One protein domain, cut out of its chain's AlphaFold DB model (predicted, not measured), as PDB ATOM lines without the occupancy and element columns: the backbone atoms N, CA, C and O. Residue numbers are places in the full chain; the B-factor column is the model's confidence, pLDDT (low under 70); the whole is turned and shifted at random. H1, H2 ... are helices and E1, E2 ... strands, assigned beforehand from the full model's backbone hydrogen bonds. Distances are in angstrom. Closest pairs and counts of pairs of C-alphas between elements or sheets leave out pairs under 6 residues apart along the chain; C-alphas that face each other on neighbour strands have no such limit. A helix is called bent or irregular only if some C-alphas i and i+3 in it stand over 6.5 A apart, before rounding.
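Overview. This is residues 7 to 20, 45 to 82 and 91 to 206 of the 213 residues of the protein "PLDc_2 domain-containing protein" of Psychrobacter phenylpyruvicus (UniProt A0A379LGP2). The core is a twisted slab of four parallel strands, with three helices, H4, H5 and H6, side by side over one face of it. H2 and H3 lie well away from this slab at one end of the long axis, and H1 stands off it as a separate helix; residues 176 to 201, a long stretch with no named element, leave E3 and return to the opposite edge as E4. The printed part has 168 residues, in the order H1 H2 H3 H4 E1 H5 E2 H6 E3 E4, and the sheet runs E3 E2 E1 E4. The class is mixed, helices and strands; the whole is only just compact, close to loose, with a radius of gyration of the C-alphas of 18.5 A and spans of 53 by 38 by 35 A.

Arrangement. Begin with E2, residues 138 to 144, and its parallel neighbour E1, residues 111 to 115, where N 114 and O 140 are 2.8 A apart. On the other side of E2 is E3, residues 171 to 175, with N 173 and O 141 at 2.8 A. Beside E1 is edge strand E4, residues 202 to 205, with N 204 and O 113 at 3.0 A. Look next at H4, residues 97 to 107, over E4 at a height over the sheet of 10.6 A. H5, residues 122 to 134, is close to H4 but not clearly touching, the closest C-alphas being Gln 106 and Leu 132, 7.1 A. H6, residues 152 to 167, touches H5 with residues 161 to 165 alone, closest at the C-alphas of Ala 126 and Leu 165, 6.9 A, at a shallow tilt of 26 degrees, the same way. E1, H5, E2 and E2, H6, E3 are strand-helix-strand units, two parallel neighbour strands with a helix between, each with a right-handed crossover. Every O i to N i+4 pair is within hydrogen-bond range in H5, against 5 of 7 in H4 and 8 of 12 in H6.

Along the chain. Find C-alpha 7 at (133.554, 120.599, 185.563); H1 runs from there to residue 19, 18.3 A. H2, residues 47 to 58, spans 16.7 A, and H3 is residues 60 to 66. H6 spans 24.1 A and is irregular, C-alphas 160 and 163 being 7.3 A apart. E2 spans 20.2 A; E4 ends at C-alpha 205, (141.612, 129.495, 188.379).

Size, cuts and confidence. C-alphas 20 and 45 are 37.0 A apart across one cut, and 82 and 91 are 8.9 A apart across the other. The link E3 to E4 is long, 26 residues. Confidence is low, under 70, at residues 91 to 95, 145 to 155 and 176 to 206.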
ATOM      1  N   ALA A   7     133.192 119.440 184.749       89.12
ATOM      2  CA  ALA A   7     133.554 120.599 185.563       89.12
ATOM      3  C   ALA A   7     132.345 121.474 185.947       89.12
ATOM      4  O   ALA A   7     132.312 122.033 187.038       89.12
ATOM      5  N   ALA A   8     131.338 121.594 185.071       91.56
ATOM      6  CA  ALA A   8     130.113 122.329 185.395       91.56
ATOM      7  C   ALA A   8     129.289 121.597 186.465       91.56
ATOM      8  O   ALA A   8     128.733 122.236 187.352       91.56
ATOM      9  N   LYS A   9     129.274 120.260 186.414       92.69
ATOM     10  CA  LYS A   9     128.625 119.415 187.419       92.69
ATOM     11  C   LYS A   9     129.347 119.473 188.768       92.69
ATOM     12  O   LYS A   9     128.686 119.507 189.799       92.69
ATOM     13  N   ASP A  10     130.677 119.522 188.770       91.25
ATOM     14  CA  ASP A  10     131.457 119.680 190.002       91.25
ATOM     15  C   ASP A  10     131.138 121.023 190.680       91.25
ATOM     16  O   ASP A  10     130.947 121.077 191.893       91.25
ATOM     17  N   VAL A  11     131.012 122.103 189.895       91.69
ATOM     18  CA  VAL A  11     130.625 123.433 190.401       91.69
ATOM     19  C   VAL A  11     129.193 123.444 190.938       91.69
ATOM     20  O   VAL A  11     128.948 124.046 191.978       91.69
ATOM     21  N   GLU A  12     128.252 122.780 190.263       93.56
ATOM     22  CA  GLU A  12     126.869 122.630 190.737       93.56
ATOM     23  C   GLU A  12     126.818 121.909 192.092       93.56
ATOM     24  O   GLU A  12     126.211 122.401 193.040       93.56
ATOM     25  N   GLN A  13     127.533 120.789 192.222       94.06
ATOM     26  CA  GLN A  13     127.606 120.045 193.481       94.06
ATOM     27  C   GLN A  13     128.244 120.864 194.604       94.06
ATOM     28  O   GLN A  13     127.802 120.794 195.751       94.06
ATOM     29  N   ASP A  14     129.286 121.638 194.300       92.56
ATOM     30  CA  ASP A  14     129.922 122.510 195.283       92.56
ATOM     31  C   ASP A  14     128.995 123.649 195.722       92.56
ATOM     32  O   ASP A  14     128.901 123.946 196.915       92.56
ATOM     33  N   PHE A  15     128.232 124.225 194.789       92.75
ATOM     34  CA  PHE A  15     127.196 125.201 195.111       92.75
ATOM     35  C   PHE A  15     126.162 124.617 196.080       92.75
ATOM     36  O   PHE A  15     125.900 125.228 197.115       92.75
ATOM     37  N   ASP A  16     125.637 123.420 195.808       94.31
ATOM     38  CA  ASP A  16     124.664 122.757 196.685       94.31
ATOM     39  C   ASP A  16     125.233 122.499 198.088       94.31
ATOM     40  O   ASP A  16     124.539 122.705 199.089       94.31
ATOM     41  N   ARG A  17     126.516 122.117 198.192       92.00
ATOM     42  CA  ARG A  17     127.208 121.949 199.486       92.00
ATOM     43  C   ARG A  17     127.237 123.244 200.293       92.00
ATOM     44  O   ARG A  17     126.981 123.216 201.496       92.00
ATOM     45  N   TYR A  18     127.554 124.370 199.656       91.00
ATOM     46  CA  TYR A  18     127.546 125.678 200.316       91.00
ATOM     47  C   TYR A  18     126.126 126.130 200.662       91.00
ATOM     48  O   TYR A  18     125.885 126.593 201.782       91.00
ATOM     49  N   TRP A  19     125.183 125.958 199.737       92.38
ATOM     50  CA  TRP A  19     123.789 126.359 199.901       92.38
ATOM     51  C   TRP A  19     123.108 125.629 201.060       92.38
ATOM     52  O   TRP A  19     122.356 126.245 201.818       92.38
ATOM     53  N   ALA A  20     123.420 124.344 201.235       91.50
ATOM     54  CA  ALA A  20     122.914 123.499 202.315       91.50
ATOM     55  C   ALA A  20     123.758 123.542 203.606       91.50
ATOM     56  O   ALA A  20     123.468 122.804 204.549       91.50
ATOM     57  N   GLU A  45     112.512 149.625 180.322       94.00
ATOM     58  CA  GLU A  45     112.404 150.308 179.023       94.00
ATOM     59  C   GLU A  45     113.399 151.469 178.864       94.00
ATOM     60  O   GLU A  45     113.380 152.191 177.866       94.00
ATOM     61  N   ASP A  46     114.285 151.674 179.840       95.06
ATOM     62  CA  ASP A  46     115.282 152.728 179.770       95.06
ATOM     63  C   ASP A  46     116.310 152.467 178.656       95.06
ATOM     64  O   ASP A  46     116.582 151.339 178.233       95.06
ATOM     65  N   LYS A  47     116.909 153.558 178.176       93.00
ATOM     66  CA  LYS A  47     117.834 153.534 177.044       93.00
ATOM     67  C   LYS A  47     119.025 152.596 177.267       93.00
ATOM     68  O   LYS A  47     119.477 151.984 176.302       93.00
ATOM     69  N   GLU A  48     119.560 152.514 178.483       90.88
ATOM     70  CA  GLU A  48     120.750 151.706 178.764       90.88
ATOM     71  C   GLU A  48     120.414 150.218 178.679       90.88
ATOM     72  O   GLU A  48     121.119 149.469 177.996       90.88
ATOM     73  N   THR A  49     119.284 149.813 179.262       90.12
ATOM     74  CA  THR A  49     118.778 148.438 179.172       90.12
ATOM     75  C   THR A  49     118.484 148.036 177.729       90.12
ATOM     76  O   THR A  49     118.906 146.968 177.285       90.12
ATOM     77  N   GLN A  50     117.819 148.891 176.948       92.25
ATOM     78  CA  GLN A  50     117.482 148.566 175.556       92.25
ATOM     79  C   GLN A  50     118.721 148.444 174.656       92.25
ATOM     80  O   GLN A  50     118.786 147.537 173.822       92.25
ATOM     81  N   ILE A  51     119.736 149.296 174.858       91.00
ATOM     82  CA  ILE A  51     121.033 149.158 174.178       91.00
ATOM     83  C   ILE A  51     121.673 147.818 174.550       91.00
ATOM     84  O   ILE A  51     122.034 147.051 173.658       91.00
ATOM     85  N   PHE A  52     121.750 147.494 175.843       87.62
ATOM     86  CA  PHE A  52     122.317 146.230 176.314       87.62
ATOM     87  C   PHE A  52     121.622 145.012 175.686       87.62
ATOM     88  O   PHE A  52     122.290 144.110 175.184       87.62
ATOM     89  N   LEU A  53     120.286 144.990 175.646       89.88
ATOM     90  CA  LEU A  53     119.517 143.888 175.058       89.88
ATOM     91  C   LEU A  53     119.750 143.742 173.552       89.88
ATOM     92  O   LEU A  53     119.908 142.621 173.057       89.88
ATOM     93  N   GLN A  54     119.795 144.856 172.818       89.44
ATOM     94  CA  GLN A  54     120.092 144.847 171.387       89.44
ATOM     95  C   GLN A  54     121.486 144.271 171.127       89.44
ATOM     96  O   GLN A  54     121.660 143.391 170.279       89.44
ATOM     97  N   GLU A  55     122.476 144.742 171.877       89.06
ATOM     98  CA  GLU A  55     123.859 144.299 171.764       89.06
ATOM     99  C   GLU A  55     124.011 142.814 172.157       89.06
ATOM    100  O   GLU A  55     124.691 142.048 171.466       89.06
ATOM    101  N   LEU A  56     123.303 142.360 173.195       87.38
ATOM    102  CA  LEU A  56     123.243 140.954 173.599       87.38
ATOM    103  C   LEU A  56     122.645 140.068 172.496       87.38
ATOM    104  O   LEU A  56     123.186 138.999 172.207       87.38
ATOM    105  N   GLY A  57     121.569 140.515 171.843       86.12
ATOM    106  CA  GLY A  57     120.942 139.809 170.720       86.12
ATOM    107  C   GLY A  57     121.831 139.727 169.472       86.12
ATOM    108  O   GLY A  57     121.728 138.780 168.684       86.12
ATOM    109  N   GLN A  58     122.737 140.688 169.292       89.19
ATOM    110  CA  GLN A  58     123.691 140.711 168.181       89.19
ATOM    111  C   GLN A  58     124.999 139.968 168.484       89.19
ATOM    112  O   GLN A  58     125.693 139.573 167.545       89.19
ATOM    113  N   SER A  59     125.299 139.709 169.759       89.56
ATOM    114  CA  SER A  59     126.532 139.068 170.216       89.56
ATOM    115  C   SER A  59     126.750 137.684 169.599       89.56
ATOM    116  O   SER A  59     125.993 136.738 169.837       89.56
ATOM    117  N   THR A  60     127.850 137.536 168.854       88.56
ATOM    118  CA  THR A  60     128.290 136.252 168.282       88.56
ATOM    119  C   THR A  60     128.454 135.179 169.353       88.56
ATOM    120  O   THR A  60     128.044 134.045 169.147       88.56
ATOM    121  N   PHE A  61     128.989 135.543 170.520       85.94
ATOM    122  CA  PHE A  61     129.152 134.617 171.637       85.94
ATOM    123  C   PHE A  61     127.820 134.059 172.131       85.94
ATOM    124  O   PHE A  61     127.710 132.859 172.341       85.94
ATOM    125  N   VAL A  62     126.803 134.910 172.296       87.06
ATOM    126  CA  VAL A  62     125.479 134.473 172.769       87.06
ATOM    127  C   VAL A  62     124.828 133.546 171.748       87.06
ATOM    128  O   VAL A  62     124.245 132.534 172.132       87.06
ATOM    129  N   LYS A  63     124.964 133.861 170.454       89.12
ATOM    130  CA  LYS A  63     124.495 132.994 169.364       89.12
ATOM    131  C   LYS A  63     125.184 131.633 169.412       89.12
ATOM    132  O   LYS A  63     124.506 130.620 169.528       89.12
ATOM    133  N   GLN A  64     126.516 131.618 169.453       88.31
ATOM    134  CA  GLN A  64     127.299 130.384 169.519       88.31
ATOM    135  C   GLN A  64     127.018 129.568 170.786       88.31
ATOM    136  O   GLN A  64     126.965 128.342 170.731       88.31
ATOM    137  N   LEU A  65     126.813 130.228 171.930       87.50
ATOM    138  CA  LEU A  65     126.470 129.566 173.189       87.50
ATOM    139  C   LEU A  65     125.121 128.859 173.073       87.50
ATOM    140  O   LEU A  65     125.006 127.692 173.433       87.50
ATOM    141  N   ARG A  66     124.114 129.560 172.541       88.19
ATOM    142  CA  ARG A  66     122.757 129.032 172.360       88.19
ATOM    143  C   ARG A  66     122.711 127.885 171.354       88.19
ATOM    144  O   ARG A  66     121.961 126.938 171.544       88.19
ATOM    145  N   GLU A  67     123.505 127.982 170.297       92.50
ATOM    146  CA  GLU A  67     123.605 126.966 169.245       92.50
ATOM    147  C   GLU A  67     124.498 125.780 169.641       92.50
ATOM    148  O   GLU A  67     124.589 124.812 168.891       92.50
ATOM    149  N   GLY A  68     125.180 125.841 170.792       89.38
ATOM    150  CA  GLY A  68     126.150 124.821 171.199       89.38
ATOM    151  C   GLY A  68     127.395 124.766 170.303       89.38
ATOM    152  O   GLY A  68     128.089 123.754 170.278       89.38
ATOM    153  N   SER A  69     127.681 125.840 169.563       91.12
ATOM    154  CA  SER A  69     128.775 125.949 168.590       91.12
ATOM    155  C   SER A  69     129.966 126.766 169.103       91.12
ATOM    156  O   SER A  69     130.876 127.092 168.334       91.12
ATOM    157  N   LEU A  70     129.983 127.109 170.399       88.62
ATOM    158  CA  LEU A  70     131.124 127.790 171.010       88.62
ATOM    159  C   LEU A  70     132.408 126.973 170.811       88.62
ATOM    160  O   LEU A  70     132.428 125.780 171.115       88.62
ATOM    161  N   PRO A  71     133.504 127.605 170.363       85.62
ATOM    162  CA  PRO A  71     134.794 126.940 170.314       85.62
ATOM    163  C   PRO A  71     135.273 126.661 171.743       85.62
ATOM    164  O   PRO A  71     135.459 127.582 172.540       85.62
ATOM    165  N   LEU A  72     135.472 125.382 172.058       84.44
ATOM    166  CA  LEU A  72     135.922 124.916 173.367       84.44
ATOM    167  C   LEU A  72     137.364 124.421 173.297       84.44
ATOM    168  O   LEU A  72     137.771 123.778 172.329       84.44
ATOM    169  N   ILE A  73     138.113 124.683 174.364       86.56
ATOM    170  CA  ILE A  73     139.407 124.050 174.616       86.56
ATOM    171  C   ILE A  73     139.147 122.908 175.593       86.56
ATOM    172  O   ILE A  73     138.760 123.140 176.737       86.56
ATOM    173  N   TRP A  74     139.336 121.675 175.132       85.94
ATOM    174  CA  TRP A  74     139.143 120.488 175.959       85.94
ATOM    175  C   TRP A  74     140.393 120.217 176.794       85.94
ATOM    176  O   TRP A  74     141.486 120.063 176.253       85.94
ATOM    177  N   THR A  75     140.223 120.146 178.111       87.38
ATOM    178  CA  THR A  75     141.289 119.840 179.067       87.38
ATOM    179  C   THR A  75     140.718 119.121 180.284       87.38
ATOM    180  O   THR A  75     139.517 119.178 180.551       87.38
ATOM    181  N   GLU A  76     141.590 118.455 181.032       86.75
ATOM    182  CA  GLU A  76     141.293 118.013 182.391       86.75
ATOM    183  C   GLU A  76     141.125 119.252 183.286       86.75
ATOM    184  O   GLU A  76     141.912 120.200 183.204       86.75
ATOM    185  N   VAL A  77     140.079 119.253 184.112       88.06
ATOM    186  CA  VAL A  77     139.757 120.336 185.046       88.06
ATOM    187  C   VAL A  77     139.514 119.707 186.407       88.06
ATOM    188  O   VAL A  77     138.745 118.758 186.509       88.06
ATOM    189  N   ASN A  78     140.153 120.255 187.437       88.25
ATOM    190  CA  ASN A  78     139.915 119.872 188.822       88.25
ATOM    191  C   ASN A  78     139.357 121.083 189.567       88.25
ATOM    192  O   ASN A  78     140.006 122.132 189.609       88.25
ATOM    193  N   LEU A  79     138.168 120.940 190.154       88.50
ATOM    194  CA  LEU A  79     137.611 121.941 191.055       88.50
ATOM    195  C   LEU A  79     138.228 121.781 192.447       88.50
ATOM    196  O   LEU A  79     138.274 120.683 192.995       88.50
ATOM    197  N   ILE A  80     138.696 122.889 193.017       87.94
ATOM    198  CA  ILE A  80     139.211 122.953 194.386       87.94
ATOM    199  C   ILE A  80     138.490 124.098 195.089       87.94
ATOM    200  O   ILE A  80     138.612 125.253 194.678       87.94
ATOM    201  N   SER A  81     137.755 123.767 196.145       86.62
ATOM    202  CA  SER A  81     136.997 124.696 196.982       86.62
ATOM    203  C   SER A  81     137.377 124.527 198.454       86.62
ATOM    204  O   SER A  81     137.946 123.509 198.850       86.62
ATOM    205  N   ASP A  82     137.123 125.558 199.263       84.25
ATOM    206  CA  ASP A  82     137.218 125.424 200.717       84.25
ATOM    207  C   ASP A  82     136.038 124.563 201.207       84.25
ATOM    208  O   ASP A  82     134.993 124.478 200.563       84.25
ATOM    209  N   SER A  91     136.924 123.519 210.152       59.62
ATOM    210  CA  SER A  91     137.936 123.013 209.210       59.62
ATOM    211  C   SER A  91     139.353 123.159 209.768       59.62
ATOM    212  O   SER A  91     139.645 124.096 210.514       59.62
ATOM    213  N   LYS A  92     140.265 122.265 209.380       60.25
ATOM    214  CA  LYS A  92     141.695 122.397 209.693       60.25
ATOM    215  C   LYS A  92     142.352 123.374 208.712       60.25
ATOM    216  O   LYS A  92     141.895 123.522 207.583       60.25
ATOM    217  N   ASP A  93     143.471 123.995 209.094       59.97
ATOM    218  CA  ASP A  93     144.263 124.849 208.181       59.97
ATOM    219  C   ASP A  93     144.739 124.093 206.921       59.97
ATOM    220  O   ASP A  93     144.924 124.680 205.849       59.97
ATOM    221  N   THR A  94     144.883 122.768 207.040       59.19
ATOM    222  CA  THR A  94     145.188 121.841 205.939       59.19
ATOM    223  C   THR A  94     144.083 121.747 204.895       59.19
ATOM    224  O   THR A  94     144.355 121.308 203.783       59.19
ATOM    225  N   ASP A  95     142.869 122.182 205.225       64.94
ATOM    226  CA  ASP A  95     141.694 122.049 204.365       64.94
ATOM    227  C   ASP A  95     141.474 123.305 203.508       64.94
ATOM    228  O   ASP A  95     140.485 123.420 202.790       64.94
ATOM    229  N   SER A  96     142.398 124.271 203.574       72.88
ATOM    230  CA  SER A  96     142.297 125.490 202.779       72.88
ATOM    231  C   SER A  96     142.556 125.237 201.292       72.88
ATOM    232  O   SER A  96     143.385 124.405 200.912       72.88
ATOM    233  N   VAL A  97     141.922 126.030 200.427       78.44
ATOM    234  CA  VAL A  97     142.213 126.050 198.981       78.44
ATOM    235  C   VAL A  97     143.715 126.209 198.730       78.44
ATOM    236  O   VAL A  97     144.294 125.473 197.939       78.44
ATOM    237  N   LEU A  98     144.392 127.108 199.452       75.25
ATOM    238  CA  LEU A  98     145.832 127.317 199.277       75.25
ATOM    239  C   LEU A  98     146.660 126.070 199.631       75.25
ATOM    240  O   LEU A  98     147.633 125.780 198.932       75.25
ATOM    241  N   ALA A  99     146.277 125.324 200.672       77.94
ATOM    242  CA  ALA A  99     146.950 124.083 201.054       77.94
ATOM    243  C   ALA A  99     146.830 123.001 199.971       77.94
ATOM    244  O   ALA A  99     147.792 122.272 199.736       77.94
ATOM    245  N   HIS A 100     145.705 122.949 199.254       81.00
ATOM    246  CA  HIS A 100     145.506 122.037 198.122       81.00
ATOM    247  C   HIS A 100     146.207 122.511 196.842       81.00
ATOM    248  O   HIS A 100     146.726 121.702 196.073       81.00
ATOM    249  N   LEU A 101     146.273 123.824 196.616       84.50
ATOM    250  CA  LEU A 101     146.899 124.402 195.427       84.50
ATOM    251  C   LEU A 101     148.423 124.405 195.486       84.50
ATOM    252  O   LEU A 101     149.079 124.221 194.460       84.50
ATOM    253  N   ALA A 102     149.014 124.613 196.664       84.19
ATOM    254  CA  ALA A 102     150.462 124.728 196.802       84.19
ATOM    255  C   ALA A 102     151.234 123.486 196.311       84.19
ATOM    256  O   ALA A 102     152.226 123.678 195.603       84.19
ATOM    257  N   PRO A 103     150.824 122.238 196.612       86.44
ATOM    258  CA  PRO A 103     151.453 121.043 196.054       86.44
ATOM    259  C   PRO A 103     151.317 120.950 194.532       86.44
ATOM    260  O   PRO A 103     152.272 120.567 193.861       86.44
ATOM    261  N   LEU A 104     150.164 121.330 193.971       87.12
ATOM    262  CA  LEU A 104     149.947 121.306 192.523       87.12
ATOM    263  C   LEU A 104     150.886 122.289 191.816       87.12
ATOM    264  O   LEU A 104     151.617 121.888 190.915       87.12
ATOM    265  N   MET A 105     150.962 123.529 192.308       86.75
ATOM    266  CA  MET A 105     151.882 124.550 191.790       86.75
ATOM    267  C   MET A 105     153.355 124.135 191.913       86.75
ATOM    268  O   MET A 105     154.169 124.444 191.047       86.75
ATOM    269  N   GLN A 106     153.722 123.427 192.985       87.12
ATOM    270  CA  GLN A 106     155.087 122.922 193.166       87.12
ATOM    271  C   GLN A 106     155.441 121.817 192.172       87.12
ATOM    272  O   GLN A 106     156.576 121.766 191.693       87.12
ATOM    273  N   ASN A 107     154.469 120.965 191.846       87.56
ATOM    274  CA  ASN A 107     154.638 119.840 190.933       87.56
ATOM    275  C   ASN A 107     154.539 120.216 189.449       87.56
ATOM    276  O   ASN A 107     154.914 119.390 188.611       87.56
ATOM    277  N   THR A 108     154.096 121.437 189.128       87.38
ATOM    278  CA  THR A 108     154.149 122.009 187.777       87.38
ATOM    279  C   THR A 108     155.540 121.842 187.172       87.38
ATOM    280  O   THR A 108     156.545 122.100 187.837       87.38
ATOM    281  N   LYS A 109     155.602 121.388 185.916       87.38
ATOM    282  CA  LYS A 109     156.864 121.063 185.237       87.38
ATOM    283  C   LYS A 109     157.422 122.215 184.417       87.38
ATOM    284  O   LYS A 109     158.611 122.482 184.520       87.38
ATOM    285  N   GLU A 110     156.567 122.882 183.650       88.31
ATOM    286  CA  GLU A 110     156.991 123.885 182.669       88.31
ATOM    287  C   GLU A 110     156.358 125.241 182.973       88.31
ATOM    288  O   GLU A 110     157.071 126.184 183.307       88.31
ATOM    289  N   GLU A 111     155.024 125.315 182.953       90.25
ATOM    290  CA  GLU A 111     154.298 126.580 183.059       90.25
ATOM    291  C   GLU A 111     153.194 126.554 184.124       90.25
ATOM    292  O   GLU A 111     152.409 125.603 184.228       90.25
ATOM    293  N   LEU A 112     153.113 127.642 184.894       91.31
ATOM    294  CA  LEU A 112     152.011 127.973 185.788       91.31
ATOM    295  C   LEU A 112     151.282 129.234 185.296       91.31
ATOM    296  O   LEU A 112     151.775 130.354 185.458       91.31
ATOM    297  N   LEU A 113     150.067 129.051 184.773       90.94
ATOM    298  CA  LEU A 113     149.169 130.141 184.394       90.94
ATOM    299  C   LEU A 113     148.111 130.362 185.479       90.94
ATOM    300  O   LEU A 113     147.307 129.476 185.782       90.94
ATOM    301  N   ILE A 114     148.093 131.568 186.041       90.12
ATOM    302  CA  ILE A 114     147.167 131.978 187.097       90.12
ATOM    303  C   ILE A 114     146.208 133.016 186.534       90.12
ATOM    304  O   ILE A 114     146.627 134.091 186.110       90.12
ATOM    305  N   ILE A 115     144.909 132.727 186.586       88.31
ATOM    306  CA  ILE A 115     143.863 133.682 186.211       88.31
ATOM    307  C   ILE A 115     143.033 133.981 187.454       88.31
ATOM    308  O   ILE A 115     142.332 133.107 187.968       88.31
ATOM    309  N   SER A 116     143.125 135.211 187.959       84.50
ATOM    310  CA  SER A 116     142.384 135.621 189.152       84.50
ATOM    311  C   SER A 116     142.032 137.108 189.113       84.50
ATOM    312  O   SER A 116     142.938 137.935 189.042       84.50
ATOM    313  N   PRO A 117     140.741 137.483 189.206       76.69
ATOM    314  CA  PRO A 117     140.329 138.890 189.210       76.69
ATOM    315  C   PRO A 117     140.861 139.668 190.426       76.69
ATOM    316  O   PRO A 117     141.009 140.886 190.357       76.69
ATOM    317  N   TYR A 118     141.201 138.967 191.513       79.38
ATOM    318  CA  TYR A 118     141.612 139.531 192.799       79.38
ATOM    319  C   TYR A 118     142.933 138.917 193.275       79.38
ATOM    320  O   TYR A 118     143.036 138.363 194.371       79.38
ATOM    321  N   PHE A 119     143.966 138.992 192.437       86.00
ATOM    322  CA  PHE A 119     145.248 138.358 192.724       86.00
ATOM    323  C   PHE A 119     146.013 139.055 193.863       86.00
ATOM    324  O   PHE A 119     146.659 140.081 193.663       86.00
ATOM    325  N   VAL A 120     146.007 138.463 195.060       87.62
ATOM    326  CA  VAL A 120     146.831 138.904 196.199       87.62
ATOM    327  C   VAL A 120     147.620 137.710 196.739       87.62
ATOM    328  O   VAL A 120     147.062 136.882 197.455       87.62
ATOM    329  N   PRO A 121     148.926 137.600 196.441       84.94
ATOM    330  CA  PRO A 121     149.689 136.382 196.720       84.94
ATOM    331  C   PRO A 121     150.114 136.225 198.188       84.94
ATOM    332  O   PRO A 121     150.644 135.181 198.558       84.94
ATOM    333  N   ALA A 122     149.946 137.266 199.013       86.56
ATOM    334  CA  ALA A 122     150.561 137.366 200.338       86.56
ATOM    335  C   ALA A 122     152.091 137.112 200.308       86.56
ATOM    336  O   ALA A 122     152.718 137.074 199.245       86.56
ATOM    337  N   LYS A 123     152.731 137.004 201.478       87.00
ATOM    338  CA  LYS A 123     154.190 136.811 201.559       87.00
ATOM    339  C   LYS A 123     154.583 135.406 201.115       87.00
ATOM    340  O   LYS A 123     155.570 135.233 200.402       87.00
ATOM    341  N   GLU A 124     153.796 134.424 201.523       84.94
ATOM    342  CA  GLU A 124     154.023 133.000 201.319       84.94
ATOM    343  C   GLU A 124     153.871 132.636 199.839       84.94
ATOM    344  O   GLU A 124     154.758 131.998 199.270       84.94
ATOM    345  N   GLY A 125     152.810 133.117 199.179       87.69
ATOM    346  CA  GLY A 125     152.608 132.907 197.744       87.69
ATOM    347  C   GLY A 125     153.652 133.636 196.900       87.69
ATOM    348  O   GLY A 125     154.209 133.045 195.979       87.69
ATOM    349  N   ALA A 126     154.024 134.872 197.251       90.56
ATOM    350  CA  ALA A 126     155.098 135.578 196.546       90.56
ATOM    351  C   ALA A 126     156.452 134.852 196.670       90.56
ATOM    352  O   ALA A 126     157.210 134.769 195.700       90.56
ATOM    353  N   ALA A 127     156.754 134.290 197.845       91.19
ATOM    354  CA  ALA A 127     157.951 133.480 198.054       91.19
ATOM    355  C   ALA A 127     157.910 132.165 197.261       91.19
ATOM    356  O   ALA A 127     158.936 131.766 196.706       91.19
ATOM    357  N   LEU A 128     156.741 131.519 197.177       89.75
ATOM    358  CA  LEU A 128     156.517 130.342 196.339       89.75
ATOM    359  C   LEU A 128     156.772 130.659 194.864       89.75
ATOM    360  O   LEU A 128     157.599 129.992 194.250       89.75
ATOM    361  N   PHE A 129     156.139 131.694 194.310       92.94
ATOM    362  CA  PHE A 129     156.301 132.040 192.895       92.94
ATOM    363  C   PHE A 129     157.743 132.399 192.547       92.94
ATOM    364  O   PHE A 129     158.269 131.921 191.548       92.94
ATOM    365  N   ARG A 130     158.433 133.154 193.410       93.75
ATOM    366  CA  ARG A 130     159.860 133.441 193.215       93.75
ATOM    367  C   ARG A 130     160.708 132.168 193.194       93.75
ATOM    368  O   ARG A 130     161.620 132.066 192.384       93.75
ATOM    369  N   ARG A 131     160.428 131.205 194.078       93.94
ATOM    370  CA  ARG A 131     161.150 129.926 194.095       93.94
ATOM    371  C   ARG A 131     160.917 129.143 192.804       93.94
ATOM    372  O   ARG A 131     161.885 128.711 192.197       93.94
ATOM    373  N   LEU A 132     159.662 129.013 192.377       92.38
ATOM    374  CA  LEU A 132     159.301 128.302 191.148       92.38
ATOM    375  C   LEU A 132     159.934 128.949 189.904       92.38
ATOM    376  O   LEU A 132     160.462 128.238 189.058       92.38
ATOM    377  N   SER A 133     159.964 130.282 189.839       94.44
ATOM    378  CA  SER A 133     160.643 131.013 188.765       94.44
ATOM    379  C   SER A 133     162.157 130.746 188.758       94.44
ATOM    380  O   SER A 133     162.739 130.454 187.717       94.44
ATOM    381  N   ASN A 134     162.802 130.729 189.933       94.06
ATOM    382  CA  ASN A 134     164.227 130.385 190.057       94.06
ATOM    383  C   ASN A 134     164.542 128.925 189.681       94.06
ATOM    384  O   ASN A 134     165.678 128.620 189.328       94.06
ATOM    385  N   GLU A 135     163.561 128.025 189.768       94.12
ATOM    386  CA  GLU A 135     163.655 126.640 189.280       94.12
ATOM    387  C   GLU A 135     163.489 126.544 187.749       94.12
ATOM    388  O   GLU A 135     163.557 125.447 187.199       94.12
ATOM    389  N   GLY A 136     163.289 127.671 187.055       93.31
ATOM    390  CA  GLY A 136     163.158 127.749 185.600       93.31
ATOM    391  C   GLY A 136     161.730 127.585 185.078       93.31
ATOM    392  O   GLY A 136     161.556 127.427 183.873       93.31
ATOM    393  N   LYS A 137     160.716 127.609 185.952       92.88
ATOM    394  CA  LYS A 137     159.303 127.496 185.552       92.88
ATOM    395  C   LYS A 137     158.786 128.839 185.048       92.88
ATOM    396  O   LYS A 137     159.019 129.869 185.682       92.88
ATOM    397  N   GLU A 138     158.032 128.822 183.957       93.81
ATOM    398  CA  GLU A 138     157.356 130.011 183.441       93.81
ATOM    399  C   GLU A 138     156.105 130.297 184.277       93.81
ATOM    400  O   GLU A 138     155.279 129.414 184.510       93.81
ATOM    401  N   ILE A 139     155.972 131.527 184.778       93.94
ATOM    402  CA  ILE A 139     154.830 131.924 185.608       93.94
ATOM    403  C   ILE A 139     154.191 133.164 185.009       93.94
ATOM    404  O   ILE A 139     154.818 134.226 184.938       93.94
ATOM    405  N   SER A 140     152.917 133.030 184.660       93.88
ATOM    406  CA  SER A 140     152.103 134.090 184.081       93.88
ATOM    407  C   SER A 140     150.860 134.320 184.929       93.88
ATOM    408  O   SER A 140     150.139 133.385 185.267       93.88
ATOM    409  N   VAL A 141     150.594 135.578 185.278       91.56
ATOM    410  CA  VAL A 141     149.415 135.975 186.054       91.56
ATOM    411  C   VAL A 141     148.566 136.933 185.239       91.56
ATOM    412  O   VAL A 141     149.041 137.996 184.846       91.56
ATOM    413  N   LEU A 142     147.295 136.594 185.042       88.81
ATOM    414  CA  LEU A 142     146.270 137.481 184.508       88.81
ATOM    415  C   LEU A 142     145.344 137.932 185.643       88.81
ATOM    416  O   LEU A 142     144.646 137.115 186.246       88.81
ATOM    417  N   THR A 143     145.324 139.236 185.914       85.56
ATOM    418  CA  THR A 143     144.497 139.853 186.962       85.56
ATOM    419  C   THR A 143     143.744 141.075 186.450       85.56
ATOM    420  O   THR A 143     144.115 141.670 185.435       85.56
ATOM    421  N   ASN A 144     142.695 141.496 187.158       79.00
ATOM    422  CA  ASN A 144     142.043 142.773 186.869       79.00
ATOM    423  C   ASN A 144     143.000 143.941 187.159       79.00
ATOM    424  O   ASN A 144     143.751 143.919 188.140       79.00
ATOM    425  N   SER A 145     142.973 144.979 186.316       67.69
ATOM    426  CA  SER A 145     143.651 146.244 186.630       67.69
ATOM    427  C   SER A 145     142.905 147.027 187.716       67.69
ATOM    428  O   SER A 145     141.735 146.767 187.991       67.69
ATOM    429  N   LEU A 146     143.560 148.044 188.293       59.44
ATOM    430  CA  LEU A 146     142.933 148.976 189.246       59.44
ATOM    431  C   LEU A 146     141.646 149.601 188.697       59.44
ATOM    432  O   LEU A 146     140.705 149.844 189.437       59.44
ATOM    433  N   ALA A 147     141.612 149.873 187.395       53.66
ATOM    434  CA  ALA A 147     140.469 150.506 186.759       53.66
ATOM    435  C   ALA A 147     139.386 149.492 186.326       53.66
ATOM    436  O   ALA A 147     138.344 149.896 185.822       53.66
ATOM    437  N   ALA A 148     139.636 148.190 186.503       53.22
ATOM    438  CA  ALA A 148     138.716 147.090 186.211       53.22
ATOM    439  C   ALA A 148     138.302 146.306 187.475       53.22
ATOM    440  O   ALA A 148     137.667 145.262 187.358       53.22
ATOM    441  N   THR A 149     138.685 146.774 188.670       54.56
ATOM    442  CA  THR A 149     138.257 146.201 189.954       54.56
ATOM    443  C   THR A 149     137.231 147.111 190.622       54.56
ATOM    444  O   THR A 149     137.366 148.332 190.631       54.56
ATOM    445  N   ASP A 150     136.215 146.497 191.204       57.25
ATOM    446  CA  ASP A 150     135.193 147.082 192.070       57.25
ATOM    447  C   ASP A 150     135.659 147.204 193.535       57.25
ATOM    448  O   ASP A 150     135.036 147.904 194.333       57.25
ATOM    449  N   VAL A 151     136.792 146.583 193.894       56.38
ATOM    450  CA  VAL A 151     137.320 146.550 195.267       56.38
ATOM    451  C   VAL A 151     138.729 147.157 195.340       56.38
ATOM    452  O   VAL A 151     139.749 146.469 195.233       56.38
ATOM    453  N   ILE A 152     138.800 148.473 195.585       63.09
ATOM    454  CA  ILE A 152     140.056 149.242 195.745       63.09
ATOM    455  C   ILE A 152     141.013 148.630 196.798       63.09
ATOM    456  O   ILE A 152     142.214 148.529 196.517       63.09
ATOM    457  N   PRO A 153     140.546 148.169 197.981       60.56
ATOM    458  CA  PRO A 153     141.430 147.578 198.992       60.56
ATOM    459  C   PRO A 153     142.216 146.348 198.514       60.56
ATOM    460  O   PRO A 153     143.378 146.173 198.885       60.56
ATOM    461  N   VAL A 154     141.619 145.514 197.658       59.91
ATOM    462  CA  VAL A 154     142.275 144.312 197.121       59.91
ATOM    463  C   VAL A 154     143.428 144.701 196.199       59.91
ATOM    464  O   VAL A 154     144.524 144.145 196.300       59.91
ATOM    465  N   HIS A 155     143.231 145.727 195.367       64.38
ATOM    466  CA  HIS A 155     144.295 146.226 194.501       64.38
ATOM    467  C   HIS A 155     145.467 146.809 195.299       64.38
ATOM    468  O   HIS A 155     146.625 146.586 194.947       64.38
ATOM    469  N   ALA A 156     145.199 147.492 196.416       70.25
ATOM    470  CA  ALA A 156     146.255 147.969 197.312       70.25
ATOM    471  C   ALA A 156     147.055 146.812 197.948       70.25
ATOM    472  O   ALA A 156     148.259 146.943 198.186       70.25
ATOM    473  N   GLY A 157     146.405 145.670 198.200       75.38
ATOM    474  CA  GLY A 157     147.056 144.432 198.631       75.38
ATOM    475  C   GLY A 157     148.006 143.871 197.571       75.38
ATOM    476  O   GLY A 157     149.158 143.572 197.884       75.38
ATOM    477  N   TYR A 158     147.552 143.794 196.320       81.06
ATOM    478  CA  TYR A 158     148.335 143.345 195.162       81.06
ATOM    479  C   TYR A 158     149.513 144.273 194.822       81.06
ATOM    480  O   TYR A 158     150.633 143.802 194.610       81.06
ATOM    481  N   ALA A 159     149.294 145.592 194.812       83.94
ATOM    482  CA  ALA A 159     150.263 146.588 194.344       83.94
ATOM    483  C   ALA A 159     151.627 146.489 195.052       83.94
ATOM    484  O   ALA A 159     152.670 146.721 194.440       83.94
ATOM    485  N   LYS A 160     151.628 146.070 196.324       88.62
ATOM    486  CA  LYS A 160     152.838 145.841 197.130       88.62
ATOM    487  C   LYS A 160     153.739 144.736 196.567       88.62
ATOM    488  O   LYS A 160     154.953 144.788 196.753       88.62
ATOM    489  N   TYR A 161     153.162 143.750 195.883       90.81
ATOM    490  CA  TYR A 161     153.867 142.579 195.361       90.81
ATOM    491  C   TYR A 161     154.230 142.702 193.881       90.81
ATOM    492  O   TYR A 161     155.139 142.011 193.433       90.81
ATOM    493  N   ARG A 162     153.602 143.618 193.133       92.81
ATOM    494  CA  ARG A 162     153.820 143.785 191.687       92.81
ATOM    495  C   ARG A 162     155.300 143.900 191.305       92.81
ATOM    496  O   ARG A 162     155.793 143.114 190.504       92.81
ATOM    497  N   LYS A 163     156.027 144.862 191.885       93.31
ATOM    498  CA  LYS A 163     157.450 145.081 191.565       93.31
ATOM    499  C   LYS A 163     158.337 143.894 191.991       93.31
ATOM    500  O   LYS A 163     159.122 143.449 191.158       93.31
ATOM    501  N   PRO A 164     158.221 143.353 193.220       93.62
ATOM    502  CA  PRO A 164     158.945 142.140 193.603       93.62
ATOM    503  C   PRO A 164     158.720 140.936 192.679       93.62
ATOM    504  O   PRO A 164     159.679 140.230 192.388       93.62
ATOM    505  N   LEU A 165     157.488 140.704 192.214       94.31
ATOM    506  CA  LEU A 165     157.173 139.582 191.321       94.31
ATOM    507  C   LEU A 165     157.806 139.764 189.936       94.31
ATOM    508  O   LEU A 165     158.441 138.842 189.435       94.31
ATOM    509  N   LEU A 166     157.721 140.967 189.357       95.44
ATOM    510  CA  LEU A 166     158.367 141.275 188.074       95.44
ATOM    511  C   LEU A 166     159.890 141.098 188.140       95.44
ATOM    512  O   LEU A 166     160.490 140.526 187.237       95.44
ATOM    513  N   LEU A 167     160.518 141.550 189.230       95.31
ATOM    514  CA  LEU A 167     161.957 141.358 189.450       95.31
ATOM    515  C   LEU A 167     162.343 139.882 189.614       95.31
ATOM    516  O   LEU A 167     163.496 139.531 189.386       95.31
ATOM    517  N   ALA A 168     161.396 139.029 190.003       94.69
ATOM    518  CA  ALA A 168     161.573 137.585 190.084       94.69
ATOM    519  C   ALA A 168     161.306 136.867 188.748       94.69
ATOM    520  O   ALA A 168     161.266 135.642 188.740       94.69
ATOM    521  N   GLY A 169     161.106 137.588 187.638       94.00
ATOM    522  CA  GLY A 169     160.891 136.995 186.312       94.00
ATOM    523  C   GLY A 169     159.456 136.539 186.035       94.00
ATOM    524  O   GLY A 169     159.221 135.842 185.058       94.00
ATOM    525  N   ILE A 170     158.494 136.924 186.878       95.81
ATOM    526  CA  ILE A 170     157.084 136.546 186.723       95.81
ATOM    527  C   ILE A 170     156.390 137.527 185.777       95.81
ATOM    528  O   ILE A 170     156.462 138.743 185.975       95.81
ATOM    529  N   SER A 171     155.663 137.001 184.795       95.25
ATOM    530  CA  SER A 171     154.880 137.787 183.841       95.25
ATOM    531  C   SER A 171     153.547 138.211 184.457       95.25
ATOM    532  O   SER A 171     152.753 137.377 184.889       95.25
ATOM    533  N   LEU A 172     153.282 139.520 184.498       92.31
ATOM    534  CA  LEU A 172     152.029 140.080 185.016       92.31
ATOM    535  C   LEU A 172     151.247 140.769 183.895       92.31
ATOM    536  O   LEU A 172     151.719 141.739 183.298       92.31
ATOM    537  N   TYR A 173     150.025 140.301 183.668       90.50
ATOM    538  CA  TYR A 173     149.066 140.838 182.713       90.50
ATOM    539  C   TYR A 173     147.885 141.442 183.478       90.50
ATOM    540  O   TYR A 173     147.162 140.751 184.195       90.50
ATOM    541  N   GLU A 174     147.682 142.750 183.330       85.81
ATOM    542  CA  GLU A 174     146.576 143.474 183.964       85.81
ATOM    543  C   GLU A 174     145.507 143.798 182.914       85.81
ATOM    544  O   GLU A 174     145.779 144.490 181.927       85.81
ATOM    545  N   LEU A 175     144.280 143.308 183.119       78.44
ATOM    546  CA  LEU A 175     143.151 143.587 182.233       78.44
ATOM    547  C   LEU A 175     142.803 145.068 182.287       78.44
ATOM    548  O   LEU A 175     142.334 145.572 183.309       78.44
ATOM    549  N   LYS A 176     143.013 145.771 181.172       69.00
ATOM    550  CA  LYS A 176     142.562 147.155 181.014       69.00
ATOM    551  C   LYS A 176     141.029 147.213 181.095       69.00
ATOM    552  O   LYS A 176     140.377 146.290 180.615       69.00
ATOM    553  N   PRO A 177     140.438 148.309 181.591       56.69
ATOM    554  CA  PRO A 177     138.982 148.484 181.616       56.69
ATOM    555  C   PRO A 177     138.343 148.373 180.237       56.69
ATOM    556  O   PRO A 177     137.181 148.039 180.139       56.69
ATOM    557  N   GLN A 178     139.095 148.664 179.173       52.28
ATOM    558  CA  GLN A 178     138.644 148.523 177.788       52.28
ATOM    559  C   GLN A 178     138.899 147.118 177.208       52.28
ATOM    560  O   GLN A 178     138.476 146.837 176.092       52.28
ATOM    561  N   ALA A 179     139.646 146.268 177.921       50.09
ATOM    562  CA  ALA A 179     139.888 144.864 177.576       50.09
ATOM    563  C   ALA A 179     138.840 143.935 178.213       50.09
ATOM    564  O   ALA A 179     138.514 142.893 177.650       50.09
ATOM    565  N   THR A 180     138.291 144.329 179.363       41.91
ATOM    566  CA  THR A 180     136.982 143.867 179.835       41.91
ATOM    567  C   THR A 180     135.912 144.714 179.146       41.91
ATOM    568  O   THR A 180     136.142 145.879 178.843       41.91
ATOM    569  N   VAL A 181     134.744 144.160 178.843       39.03
ATOM    570  CA  VAL A 181     133.656 144.955 178.262       39.03
ATOM    571  C   VAL A 181     133.158 145.935 179.332       39.03
ATOM    572  O   VAL A 181     132.355 145.565 180.179       39.03
ATOM    573  N   VAL A 182     133.626 147.186 179.309       35.75
ATOM    574  CA  VAL A 182     132.799 148.310 179.762       35.75
ATOM    575  C   VAL A 182     131.706 148.443 178.714       35.75
ATOM    576  O   VAL A 182     132.005 148.561 177.524       35.75
ATOM    577  N   THR A 183     130.454 148.356 179.148       39.34
ATOM    578  CA  THR A 183     129.234 148.508 178.350       39.34
ATOM    579  C   THR A 183     129.302 149.732 177.438       39.34
ATOM    580  O   THR A 183     128.938 150.838 177.825       39.34
ATOM    581  N   ARG A 184     129.800 149.530 176.212       33.16
ATOM    582  CA  ARG A 184     129.580 150.406 175.052       33.16
ATOM    583  C   ARG A 184     129.590 149.703 173.692       33.16
ATOM    584  O   ARG A 184     129.346 150.417 172.736       33.16
ATOM    585  N   ASN A 185     129.914 148.407 173.582       30.94
ATOM    586  CA  ASN A 185     129.809 147.610 172.345       30.94
ATOM    587  C   ASN A 185     129.996 146.112 172.670       30.94
ATOM    588  O   ASN A 185     131.105 145.698 173.020       30.94
ATOM    589  N   HIS A 186     128.948 145.281 172.578       41.31
ATOM    590  CA  HIS A 186     129.047 143.850 172.909       41.31
ATOM    591  C   HIS A 186     129.662 143.007 171.785       41.31
ATOM    592  O   HIS A 186     129.120 142.879 170.690       41.31
ATOM    593  N   GLY A 187     130.738 142.307 172.131       33.53
ATOM    594  CA  GLY A 187     131.258 141.154 171.410       33.53
ATOM    595  C   GLY A 187     132.191 140.393 172.340       33.53
ATOM    596  O   GLY A 187     133.337 140.789 172.534       33.53
ATOM    597  N   VAL A 188     131.704 139.320 172.966       37.00
ATOM    598  CA  VAL A 188     132.559 138.466 173.795       37.00
ATOM    599  C   VAL A 188     133.456 137.657 172.861       37.00
ATOM    600  O   VAL A 188     133.067 136.651 172.280       37.00
ATOM    601  N   SER A 189     134.689 138.119 172.717       34.69
ATOM    602  CA  SER A 189     135.827 137.273 172.394       34.69
ATOM    603  C   SER A 189     136.955 137.702 173.317       34.69
ATOM    604  O   SER A 189     137.814 138.507 172.967       34.69
ATOM    605  N   SER A 190     136.948 137.177 174.541       32.06
ATOM    606  CA  SER A 190     138.191 137.088 175.294       32.06
ATOM    607  C   SER A 190     139.021 136.018 174.595       32.06
ATOM    608  O   SER A 190     138.976 134.846 174.963       32.06
ATOM    609  N   LYS A 191     139.775 136.394 173.558       28.34
ATOM    610  CA  LYS A 191     140.976 135.629 173.244       28.34
ATOM    611  C   LYS A 191     141.908 135.838 174.429       28.34
ATOM    612  O   LYS A 191     142.707 136.768 174.444       28.34
ATOM    613  N   VAL A 192     141.817 134.958 175.422       33.03
ATOM    614  CA  VAL A 192     143.055 134.530 176.059       33.03
ATOM    615  C   VAL A 192     143.824 133.913 174.902       33.03
ATOM    616  O   VAL A 192     143.452 132.853 174.400       33.03
ATOM    617  N   VAL A 193     144.795 134.651 174.365       29.42
ATOM    618  CA  VAL A 193     145.760 134.070 173.438       29.42
ATOM    619  C   VAL A 193     146.619 133.162 174.303       29.42
ATOM    620  O   VAL A 193     147.685 133.547 174.763       29.42
ATOM    621  N   VAL A 194     146.088 131.978 174.594       34.66
ATOM    622  CA  VAL A 194     146.917 130.836 174.937       34.66
ATOM    623  C   VAL A 194     147.595 130.485 173.612       34.66
ATOM    624  O   VAL A 194     146.881 130.315 172.613       34.66
ATOM    625  N   PRO A 195     148.935 130.488 173.523       28.88
ATOM    626  CA  PRO A 195     149.632 130.064 172.317       28.88
ATOM    627  C   PRO A 195     149.031 128.748 171.815       28.88
ATOM    628  O   PRO A 195     148.744 127.854 172.605       28.88
ATOM    629  N   ALA A 196     148.806 128.643 170.502       32.53
ATOM    630  CA  ALA A 196     148.044 127.567 169.855       32.53
ATOM    631  C   ALA A 196     148.639 126.150 170.023       32.53
ATOM    632  O   ALA A 196     148.128 125.185 169.456       32.53
ATOM    633  N   TYR A 197     149.717 126.021 170.792       32.91
ATOM    634  CA  TYR A 197     150.338 124.769 171.162       32.91
ATOM    635  C   TYR A 197     150.991 124.944 172.534       32.91
ATOM    636  O   TYR A 197     152.033 125.585 172.646       32.91
ATOM    637  N   MET A 198     150.361 124.409 173.579       38.66
ATOM    638  CA  MET A 198     150.932 124.375 174.923       38.66
ATOM    639  C   MET A 198     150.836 122.943 175.456       38.66
ATOM    640  O   MET A 198     149.728 122.399 175.519       38.66
ATOM    641  N   PRO A 199     151.959 122.287 175.791       36.31
ATOM    642  CA  PRO A 199     151.915 121.012 176.495       36.31
ATOM    643  C   PRO A 199     151.226 121.227 177.850       36.31
ATOM    644  O   PRO A 199     151.599 122.133 178.580       36.31
ATOM    645  N   LYS A 200     150.186 120.426 178.135       40.91
ATOM    646  CA  LYS A 200     149.317 120.425 179.337       40.91
ATOM    647  C   LYS A 200     149.774 121.365 180.486       40.91
ATOM    648  O   LYS A 200     150.398 120.880 181.435       40.91
ATOM    649  N   PRO A 201     149.460 122.674 180.450       45.97
ATOM    650  CA  PRO A 201     149.792 123.564 181.555       45.97
ATOM    651  C   PRO A 201     148.841 123.312 182.729       45.97
ATOM    652  O   PRO A 201     147.673 122.958 182.541       45.97
ATOM    653  N   LEU A 202     149.320 123.514 183.958       47.53
ATOM    654  CA  LEU A 202     148.433 123.562 185.119       47.53
ATOM    655  C   LEU A 202     147.727 124.922 185.103       47.53
ATOM    656  O   LEU A 202     148.279 125.920 185.567       47.53
ATOM    657  N   LEU A 203     146.515 124.960 184.550       50.19
ATOM    658  CA  LEU A 203     145.672 126.149 184.588       50.19
ATOM    659  C   LEU A 203     145.033 126.268 185.969       50.19
ATOM    660  O   LEU A 203     144.196 125.448 186.349       50.19
ATOM    661  N   LEU A 204     145.412 127.312 186.701       54.62
ATOM    662  CA  LEU A 204     144.885 127.569 188.027       54.62
ATOM    663  C   LEU A 204     143.949 128.777 188.022       54.62
ATOM    664  O   LEU A 204     144.350 129.917 187.777       54.62
ATOM    665  N   ILE A 205     142.683 128.506 188.329       55.25
ATOM    666  CA  ILE A 205     141.612 129.495 188.379       55.25
ATOM    667  C   ILE A 205     141.249 129.691 189.841       55.25
ATOM    668  O   ILE A 205     140.694 128.798 190.476       55.25
ATOM    669  N   ILE A 206     141.577 130.862 190.381       51.09
ATOM    670  CA  ILE A 206     141.322 131.181 191.785       51.09
ATOM    671  C   ILE A 206     140.242 132.250 191.836       51.09
ATOM    672  O   ILE A 206     140.505 133.425 191.561       51.09
TER     673      ILE A 206